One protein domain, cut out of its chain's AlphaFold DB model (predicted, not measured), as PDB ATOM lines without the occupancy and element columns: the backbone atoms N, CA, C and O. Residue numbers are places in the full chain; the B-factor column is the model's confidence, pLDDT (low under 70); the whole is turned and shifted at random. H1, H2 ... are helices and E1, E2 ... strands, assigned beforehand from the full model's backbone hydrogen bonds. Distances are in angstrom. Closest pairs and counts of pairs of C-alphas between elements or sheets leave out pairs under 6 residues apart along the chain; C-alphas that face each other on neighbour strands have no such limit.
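AT A GLANCE: This is residues 23 to 89 and 108 to 114 of the 245 residues of an uncharacterized protein of Pseudogymnoascus sp. VKM F-3808 (UniProt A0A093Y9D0). A flat model has the small hairpin of E2 and E3 near its middle, the separate pair E1 and E4 to one side, and two short touching helices, H1 and H2, at one end of its longest axis. A long unnamed stretch, residues 32 to 47, runs from E1 out to the opposite end, near Lys 36, and folds back to H1, while H3 lies beyond a cut, its centre farthest from the mean of the C-alphas. The printed part has 74 residues, in the order E1 H1 H2 E2 E3 E4 H3; the class is mixed, helices and strands, with under half of the residues, 30, in named elements. It is only just compact, close to loose, with a radius of gyration of the C-alphas of 13.1 A and spans of 38 by 33 by 16 A.

IN THESE COORDINATES: E1, residues 28 to 31, begins at C-alpha 28 (111.534, 119.296, 138.472) and is 9.5 A long. H1 is residues 48 to 51, and H2, residues 53 to 60, is 10.4 A long. E2 is residues 64 to 66 and E3 residues 76 to 78. E4, residues 84 to 87, is 9.7 A long. H3, residues 109 to 112, ends at C-alpha 112 (118.021, 126.589, 126.205).

HOW THE PARTS SIT: E1 and E4 are parallel neighbours at 28 degrees, with N 29 and O 84 2.8 A apart. The hairpin of E2 and E3 is antiparallel at 136 degrees, with N 66 and O 76 2.8 A apart. E1 and E3 are only just apart, closest 8.3 A. H1 and H2 touch; their closest C-alphas, Leu 49 and Arg 56, are 4.2 A apart. H3 touches no helix. In H2 every O i to N i+4 pair is within hydrogen-bond range; H1 and H3 are too short for such a pair.

THE WHOLE: The farthest C-alphas, Lys 36 and Glu 54, are 38.6 A apart. The link E1 to H1 is long. Residues 90 to 107 are not printed; C-alphas 89 and 108 are 14.8 A apart. pLDDT is under 70 at residues 35 to 40, 89 and 108 to 114.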
ATOM      1  N   LEU A  23     112.083 105.220 131.762       92.00
ATOM      2  CA  LEU A  23     112.774 106.432 132.200       92.00
ATOM      3  C   LEU A  23     111.741 107.465 132.653       92.00
ATOM      4  O   LEU A  23     110.737 107.667 131.966       92.00
ATOM      5  N   PRO A  24     111.952 108.122 133.810       88.94
ATOM      6  CA  PRO A  24     111.037 109.171 134.207       88.94
ATOM      7  C   PRO A  24     111.073 110.255 133.126       88.94
ATOM      8  O   PRO A  24     112.142 110.601 132.617       88.94
ATOM      9  N   GLY A  25     109.896 110.763 132.764       89.88
ATOM     10  CA  GLY A  25     109.794 111.948 131.920       89.88
ATOM     11  C   GLY A  25     110.407 113.171 132.604       89.88
ATOM     12  O   GLY A  25     110.992 113.078 133.687       89.88
ATOM     13  N   SER A  26     110.241 114.344 131.990       92.00
ATOM     14  CA  SER A  26     110.754 115.580 132.578       92.00
ATOM     15  C   SER A  26     110.228 115.775 134.001       92.00
ATOM     16  O   SER A  26     109.021 115.711 134.251       92.00
ATOM     17  N   ARG A  27     111.149 115.982 134.943       92.44
ATOM     18  CA  ARG A  27     110.850 116.206 136.360       92.44
ATOM     19  C   ARG A  27     111.568 117.451 136.853       92.44
ATOM     20  O   ARG A  27     112.668 117.770 136.408       92.44
ATOM     21  N   VAL A  28     110.946 118.131 137.809       91.69
ATOM     22  CA  VAL A  28     111.534 119.296 138.472       91.69
ATOM     23  C   VAL A  28     112.295 118.831 139.708       91.69
ATOM     24  O   VAL A  28     111.720 118.204 140.599       91.69
ATOM     25  N   ILE A  29     113.586 119.141 139.765       91.00
ATOM     26  CA  ILE A  29     114.471 118.852 140.892       91.00
ATOM     27  C   ILE A  29     114.679 120.150 141.673       91.00
ATOM     28  O   ILE A  29     115.483 120.988 141.259       91.00
ATOM     29  N   PRO A  30     113.978 120.345 142.804       88.56
ATOM     30  CA  PRO A  30     114.228 121.487 143.661       88.56
ATOM     31  C   PRO A  30     115.557 121.302 144.390       88.56
ATOM     32  O   PRO A  30     115.760 120.318 145.109       88.56
ATOM     33  N   ILE A  31     116.446 122.274 144.244       85.44
ATOM     34  CA  ILE A  31     117.721 122.363 144.942       85.44
ATOM     35  C   ILE A  31     117.627 123.515 145.941       85.44
ATOM     36  O   ILE A  31     117.767 124.696 145.617       85.44
ATOM     37  N   ASN A  32     117.405 123.138 147.194       82.00
ATOM     38  CA  ASN A  32     117.458 124.011 148.348       82.00
ATOM     39  C   ASN A  32     118.843 123.916 148.964       82.00
ATOM     40  O   ASN A  32     119.187 122.920 149.598       82.00
ATOM     41  N   LEU A  33     119.623 124.975 148.799       73.31
ATOM     42  CA  LEU A  33     120.931 125.096 149.422       73.31
ATOM     43  C   LEU A  33     120.765 125.703 150.811       73.31
ATOM     44  O   LEU A  33     120.708 126.921 150.982       73.31
ATOM     45  N   SER A  34     120.698 124.849 151.830       72.06
ATOM     46  CA  SER A  34     120.731 125.325 153.211       72.06
ATOM     47  C   SER A  34     122.177 125.599 153.618       72.06
ATOM     48  O   SER A  34     122.863 124.696 154.098       72.06
ATOM     49  N   VAL A  35     122.615 126.859 153.509       65.62
ATOM     50  CA  VAL A  35     123.965 127.306 153.918       65.62
ATOM     51  C   VAL A  35     124.296 126.872 155.350       65.62
ATOM     52  O   VAL A  35     125.400 126.416 155.609       65.62
ATOM     53  N   LYS A  36     123.321 126.932 156.267       68.50
ATOM     54  CA  LYS A  36     123.508 126.588 157.687       68.50
ATOM     55  C   LYS A  36     123.753 125.097 157.946       68.50
ATOM     56  O   LYS A  36     124.316 124.744 158.972       68.50
ATOM     57  N   HIS A  37     123.302 124.224 157.048       63.94
ATOM     58  CA  HIS A  37     123.311 122.777 157.280       63.94
ATOM     59  C   HIS A  37     124.120 122.012 156.235       63.94
ATOM     60  O   HIS A  37     124.179 120.794 156.327       63.94
ATOM     61  N   HIS A  38     124.680 122.689 155.224       66.31
ATOM     62  CA  HIS A  38     125.296 122.052 154.052       66.31
ATOM     63  C   HIS A  38     124.412 120.958 153.430       66.31
ATOM     64  O   HIS A  38     124.895 119.990 152.846       66.31
ATOM     65  N   ARG A  39     123.091 121.108 153.585       63.41
ATOM     66  CA  ARG A  39     122.101 120.151 153.108       63.41
ATOM     67  C   ARG A  39     121.564 120.620 151.780       63.41
ATOM     68  O   ARG A  39     121.192 121.785 151.623       63.41
ATOM     69  N   ILE A  40     121.506 119.659 150.881       69.88
ATOM     70  CA  ILE A  40     120.836 119.745 149.601       69.88
ATOM     71  C   ILE A  40     119.532 118.973 149.781       69.88
ATOM     72  O   ILE A  40     119.482 118.002 150.540       69.88
ATOM     73  N   THR A  41     118.447 119.458 149.188       70.25
ATOM     74  CA  THR A  41     117.137 118.810 149.294       70.25
ATOM     75  C   THR A  41     117.219 117.332 148.944       70.25
ATOM     76  O   THR A  41     117.879 116.946 147.980       70.25
ATOM     77  N   ASN A  42     116.481 116.512 149.694       70.12
ATOM     78  CA  ASN A  42     116.303 115.100 149.383       70.12
ATOM     79  C   ASN A  42     115.455 114.968 148.113       70.12
ATOM     80  O   ASN A  42     114.231 114.871 148.181       70.12
ATOM     81  N   CYS A  43     116.100 114.993 146.949       83.00
ATOM     82  CA  CYS A  43     115.457 114.601 145.704       83.00
ATOM     83  C   CYS A  43     115.362 113.075 145.649       83.00
ATOM     84  O   CYS A  43     116.321 112.362 145.953       83.00
ATOM     85  N   THR A  44     114.210 112.559 145.231       87.19
ATOM     86  CA  THR A  44     114.048 111.124 145.010       87.19
ATOM     87  C   THR A  44     114.942 110.682 143.849       87.19
ATOM     88  O   THR A  44     114.915 111.258 142.759       87.19
ATOM     89  N   SER A  45     115.754 109.654 144.091       90.94
ATOM     90  CA  SER A  45     116.566 109.029 143.047       90.94
ATOM     91  C   SER A  45     115.663 108.428 141.957       90.94
ATOM     92  O   SER A  45     114.633 107.842 142.311       90.94
ATOM     93  N   PRO A  46     116.009 108.562 140.658       93.94
ATOM     94  CA  PRO A  46     115.309 107.893 139.565       93.94
ATOM     95  C   PRO A  46     115.011 106.427 139.881       93.94
ATOM     96  O   PRO A  46     115.891 105.687 140.328       93.94
ATOM     97  N   VAL A  47     113.775 105.990 139.622       93.81
ATOM     98  CA  VAL A  47     113.331 104.634 139.979       93.81
ATOM     99  C   VAL A  47     114.227 103.557 139.355       93.81
ATOM    100  O   VAL A  47     114.602 102.607 140.039       93.81
ATOM    101  N   LEU A  48     114.690 103.759 138.115       96.00
ATOM    102  CA  LEU A  48     115.565 102.813 137.416       96.00
ATOM    103  C   LEU A  48     116.904 102.570 138.113       96.00
ATOM    104  O   LEU A  48     117.461 101.488 137.981       96.00
ATOM    105  N   LEU A  49     117.416 103.514 138.906       95.81
ATOM    106  CA  LEU A  49     118.660 103.286 139.650       95.81
ATOM    107  C   LEU A  49     118.490 102.245 140.772       95.81
ATOM    108  O   LEU A  49     119.480 101.758 141.330       95.81
ATOM    109  N   ARG A  50     117.243 101.890 141.112       95.56
ATOM    110  CA  ARG A  50     116.896 101.043 142.260       95.56
ATOM    111  C   ARG A  50     116.212  99.722 141.898       95.56
ATOM    112  O   ARG A  50     116.177  98.854 142.761       95.56
ATOM    113  N   VAL A  51     115.695  99.557 140.678       96.19
ATOM    114  CA  VAL A  51     114.881  98.383 140.300       96.19
ATOM    115  C   VAL A  51     115.729  97.125 140.108       96.19
ATOM    116  O   VAL A  51     115.473  96.102 140.733       96.19
ATOM    117  N   SER A  52     116.744  97.181 139.248       96.94
ATOM    118  CA  SER A  52     117.589  96.033 138.897       96.94
ATOM    119  C   SER A  52     118.986  96.496 138.481       96.94
ATOM    120  O   SER A  52     119.221  97.687 138.289       96.94
ATOM    121  N   GLN A  53     119.936  95.571 138.340       97.31
ATOM    122  CA  GLN A  53     121.271  95.919 137.843       97.31
ATOM    123  C   GLN A  53     121.232  96.414 136.389       97.31
ATOM    124  O   GLN A  53     121.885  97.396 136.063       97.31
ATOM    125  N   GLU A  54     120.427  95.779 135.538       97.50
ATOM    126  CA  GLU A  54     120.275  96.165 134.132       97.50
ATOM    127  C   GLU A  54     119.662  97.563 133.972       97.50
ATOM    128  O   GLU A  54     120.224  98.404 133.272       97.50
ATOM    129  N   SER A  55     118.559  97.844 134.674       97.62
ATOM    130  CA  SER A  55     117.926  99.172 134.651       97.62
ATOM    131  C   SER A  55     118.850 100.254 135.209       97.62
ATOM    132  O   SER A  55     118.919 101.349 134.651       97.62
ATOM    133  N   ARG A  56     119.617  99.939 136.260       97.31
ATOM    134  CA  ARG A  56     120.622 100.848 136.816       97.31
ATOM    135  C   ARG A  56     121.725 101.148 135.814       97.31
ATOM    136  O   ARG A  56     122.072 102.313 135.664       97.31
ATOM    137  N   ASN A  57     122.255 100.135 135.134       97.44
ATOM    138  CA  ASN A  57     123.299 100.329 134.132       97.44
ATOM    139  C   ASN A  57     122.806 101.243 133.010       97.44
ATOM    140  O   ASN A  57     123.507 102.188 132.668       97.44
ATOM    141  N   LEU A  58     121.583 101.027 132.510       96.81
ATOM    142  CA  LEU A  58     120.979 101.922 131.521       96.81
ATOM    143  C   LEU A  58     120.818 103.346 132.074       96.81
ATOM    144  O   LEU A  58     121.245 104.303 131.438       96.81
ATOM    145  N   ALA A  59     120.248 103.504 133.270       96.50
ATOM    146  CA  ALA A  59     120.034 104.819 133.867       96.50
ATOM    147  C   ALA A  59     121.348 105.581 134.101       96.50
ATOM    148  O   ALA A  59     121.399 106.782 133.854       96.50
ATOM    149  N   LEU A  60     122.421 104.900 134.507       96.19
ATOM    150  CA  LEU A  60     123.743 105.506 134.691       96.19
ATOM    151  C   LEU A  60     124.403 105.960 133.376       96.19
ATOM    152  O   LEU A  60     125.354 106.731 133.432       96.19
ATOM    153  N   THR A  61     123.902 105.546 132.204       96.19
ATOM    154  CA  THR A  61     124.345 106.127 130.918       96.19
ATOM    155  C   THR A  61     123.766 107.520 130.657       96.19
ATOM    156  O   THR A  61     124.310 108.266 129.849       96.19
ATOM    157  N   LEU A  62     122.672 107.878 131.338       95.25
ATOM    158  CA  LEU A  62     121.924 109.123 131.120       95.25
ATOM    159  C   LEU A  62     121.991 110.079 132.314       95.25
ATOM    160  O   LEU A  62     121.949 111.297 132.139       95.25
ATOM    161  N   TYR A  63     122.032 109.527 133.526       95.50
ATOM    162  CA  TYR A  63     122.019 110.274 134.775       95.50
ATOM    163  C   TYR A  63     123.417 110.355 135.375       95.50
ATOM    164  O   TYR A  63     124.067 109.339 135.614       95.50
ATOM    165  N   PHE A  64     123.818 111.570 135.729       94.12
ATOM    166  CA  PHE A  64     125.076 111.860 136.399       94.12
ATOM    167  C   PHE A  64     124.824 112.121 137.875       94.12
ATOM    168  O   PHE A  64     123.856 112.784 138.246       94.12
ATOM    169  N   GLN A  65     125.702 111.602 138.725       93.75
ATOM    170  CA  GLN A  65     125.692 111.929 140.140       93.75
ATOM    171  C   GLN A  65     126.269 113.340 140.323       93.75
ATOM    172  O   GLN A  65     127.404 113.612 139.941       93.75
ATOM    173  N   SER A  66     125.488 114.238 140.903       89.50
ATOM    174  CA  SER A  66     125.858 115.628 141.180       89.50
ATOM    175  C   SER A  66     125.608 115.953 142.647       89.50
ATOM    176  O   SER A  66     124.935 115.195 143.350       89.50
ATOM    177  N   PHE A  67     126.109 117.097 143.121       84.00
ATOM    178  CA  PHE A  67     125.755 117.616 144.446       84.00
ATOM    179  C   PHE A  67     126.127 116.665 145.602       84.00
ATOM    180  O   PHE A  67     125.386 116.524 146.577       84.00
ATOM    181  N   THR A  68     127.266 115.980 145.489       83.81
ATOM    182  CA  THR A  68     127.796 115.142 146.569       83.81
ATOM    183  C   THR A  68     128.423 116.024 147.646       83.81
ATOM    184  O   THR A  68     129.048 117.047 147.374       83.81
ATOM    185  N   THR A  69     128.241 115.639 148.906       77.69
ATOM    186  CA  THR A  69     128.919 116.275 150.041       77.69
ATOM    187  C   THR A  69     129.449 115.196 150.972       77.69
ATOM    188  O   THR A  69     129.017 114.044 150.904       77.69
ATOM    189  N   THR A  70     130.348 115.551 151.890       79.12
ATOM    190  CA  THR A  70     130.817 114.621 152.933       79.12
ATOM    191  C   THR A  70     129.664 114.063 153.771       79.12
ATOM    192  O   THR A  70     129.703 112.910 154.187       79.12
ATOM    193  N   GLN A  71     128.608 114.855 153.978       77.38
ATOM    194  CA  GLN A  71     127.402 114.448 154.707       77.38
ATOM    195  C   GLN A  71     126.386 113.704 153.829       77.38
ATOM    196  O   GLN A  71     125.499 113.031 154.350       77.38
ATOM    197  N   TYR A  72     126.490 113.837 152.506       78.44
ATOM    198  CA  TYR A  72     125.571 113.249 151.540       78.44
ATOM    199  C   TYR A  72     126.351 112.664 150.351       78.44
ATOM    200  O   TYR A  72     126.335 113.217 149.245       78.44
ATOM    201  N   PRO A  73     127.053 111.531 150.559       82.69
ATOM    202  CA  PRO A  73     127.955 110.961 149.557       82.69
ATOM    203  C   PRO A  73     127.209 110.392 148.345       82.69
ATOM    204  O   PRO A  73     127.792 110.201 147.283       82.69
ATOM    205  N   HIS A  74     125.909 110.122 148.488       83.81
ATOM    206  CA  HIS A  74     125.086 109.564 147.421       83.81
ATOM    207  C   HIS A  74     124.638 110.601 146.388       83.81
ATOM    208  O   HIS A  74     124.272 110.200 145.286       83.81
ATOM    209  N   GLY A  75     124.730 111.903 146.683       88.81
ATOM    210  CA  GLY A  75     124.398 112.963 145.729       88.81
ATOM    211  C   GLY A  75     122.985 112.863 145.141       88.81
ATOM    212  O   GLY A  75     122.122 112.101 145.591       88.81
ATOM    213  N   ILE A  76     122.736 113.671 144.120       91.81
ATOM    214  CA  ILE A  76     121.505 113.672 143.335       91.81
ATOM    215  C   ILE A  76     121.857 113.213 141.928       91.81
ATOM    216  O   ILE A  76     122.772 113.742 141.312       91.81
ATOM    217  N   PHE A  77     121.115 112.240 141.413       94.50
ATOM    218  CA  PHE A  77     121.248 111.809 140.028       94.50
ATOM    219  C   PHE A  77     120.408 112.703 139.126       94.50
ATOM    220  O   PHE A  77     119.193 112.784 139.332       94.50
ATOM    221  N   ILE A  78     121.048 113.344 138.147       94.38
ATOM    222  CA  ILE A  78     120.443 114.335 137.252       94.38
ATOM    223  C   ILE A  78     120.734 113.971 135.798       94.38
ATOM    224  O   ILE A  78     121.865 113.633 135.455       94.38
ATOM    225  N   CYS A  79     119.721 114.070 134.944       94.69
ATOM    226  CA  CYS A  79     119.860 113.988 133.496       94.69
ATOM    227  C   CYS A  79     119.635 115.387 132.892       94.69
ATOM    228  O   CYS A  79     118.485 115.813 132.803       94.69
ATOM    229  N   PRO A  80     120.683 116.126 132.475       90.06
ATOM    230  CA  PRO A  80     120.556 117.523 132.033       90.06
ATOM    231  C   PRO A  80     119.653 117.739 130.812       90.06
ATOM    232  O   PRO A  80     119.233 118.862 130.548       90.06
ATOM    233  N   THR A  81     119.379 116.683 130.045       91.19
ATOM    234  CA  THR A  81     118.499 116.725 128.871       91.19
ATOM    235  C   THR A  81     117.022 116.535 129.220       91.19
ATOM    236  O   THR A  81     116.169 116.887 128.409       91.19
ATOM    237  N   ILE A  82     116.706 115.985 130.400       90.50
ATOM    238  CA  ILE A  82     115.339 115.616 130.813       90.50
ATOM    239  C   ILE A  82     114.897 116.408 132.053       90.50
ATOM    240  O   ILE A  82     113.757 116.875 132.129       90.50
ATOM    241  N   ASP A  83     115.791 116.556 133.027       93.75
ATOM    242  CA  ASP A  83     115.511 117.154 134.327       93.75
ATOM    243  C   ASP A  83     115.559 118.686 134.274       93.75
ATOM    244  O   ASP A  83     116.441 119.288 133.660       93.75
ATOM    245  N   ILE A  84     114.640 119.323 134.998       91.88
ATOM    246  CA  ILE A  84     114.605 120.773 135.200       91.88
ATOM    247  C   ILE A  84     115.083 121.059 136.619       91.88
ATOM    248  O   ILE A  84     114.456 120.639 137.591       91.88
ATOM    249  N   ILE A  85     116.189 121.783 136.759       91.25
ATOM    250  CA  ILE A  85     116.720 122.163 138.070       91.25
ATOM    251  C   ILE A  85     116.042 123.452 138.532       91.25
ATOM    252  O   ILE A  85     116.195 124.493 137.900       91.25
ATOM    253  N   LEU A  86     115.346 123.400 139.665       88.56
ATOM    254  CA  LEU A  86     114.773 124.579 140.311       88.56
ATOM    255  C   LEU A  86     115.678 125.012 141.466       88.56
ATOM    256  O   LEU A  86     115.811 124.290 142.453       88.56
ATOM    257  N   LEU A  87     116.302 126.183 141.355       84.12
ATOM    258  CA  LEU A  87     117.147 126.732 142.414       84.12
ATOM    259  C   LEU A  87     116.311 127.600 143.361       84.12
ATOM    260  O   LEU A  87     115.682 128.565 142.932       84.12
ATOM    261  N   GLY A  88     116.365 127.291 144.657       76.62
ATOM    262  CA  GLY A  88     115.705 128.078 145.697       76.62
ATOM    263  C   GLY A  88     114.470 127.412 146.298       76.62
ATOM    264  O   GLY A  88     113.993 126.370 145.847       76.62
ATOM    265  N   LYS A  89     113.982 128.018 147.383       66.94
ATOM    266  CA  LYS A  89     112.863 127.491 148.160       66.94
ATOM    267  C   LYS A  89     111.555 127.898 147.488       66.94
ATOM    268  O   LYS A  89     111.339 129.100 147.364       66.94
ATOM    269  N   GLY A 108     113.108 127.687 134.324       34.84
ATOM    270  CA  GLY A 108     112.233 126.976 133.388       34.84
ATOM    271  C   GLY A 108     112.911 126.750 132.020       34.84
ATOM    272  O   GLY A 108     114.133 126.881 131.916       34.84
ATOM    273  N   PRO A 109     112.158 126.510 130.923       34.72
ATOM    274  CA  PRO A 109     112.678 126.174 129.578       34.72
ATOM    275  C   PRO A 109     113.721 127.146 128.980       34.72
ATOM    276  O   PRO A 109     114.317 126.888 127.937       34.72
ATOM    277  N   ARG A 110     113.983 128.268 129.655       33.94
ATOM    278  CA  ARG A 110     115.063 129.223 129.395       33.94
ATOM    279  C   ARG A 110     116.475 128.663 129.609       33.94
ATOM    280  O   ARG A 110     117.421 129.342 129.227       33.94
ATOM    281  N   LEU A 111     116.649 127.439 130.117       38.28
ATOM    282  CA  LEU A 111     117.944 126.740 130.061       38.28
ATOM    283  C   LEU A 111     118.418 126.441 128.626       38.28
ATOM    284  O   LEU A 111     119.612 126.263 128.433       38.28
ATOM    285  N   GLN A 112     117.555 126.528 127.602       36.25
ATOM    286  CA  GLN A 112     118.021 126.589 126.205       36.25
ATOM    287  C   GLN A 112     118.836 127.861 125.883       36.25
ATOM    288  O   GLN A 112     119.490 127.920 124.847       36.25
ATOM    289  N   ARG A 113     118.794 128.895 126.740       35.00
ATOM    290  CA  ARG A 113     119.513 130.169 126.543       35.00
ATOM    291  C   ARG A 113     120.739 130.341 127.432       35.00
ATOM    292  O   ARG A 113     121.518 131.257 127.183       35.00
ATOM    293  N   TYR A 114     120.920 129.499 128.446       34.19
ATOM    294  CA  TYR A 114     122.165 129.490 129.204       34.19
ATOM    295  C   TYR A 114     123.157 128.594 128.477       34.19
ATOM    296  O   TYR A 114     122.898 127.414 128.255       34.19
TER     297      TYR A 114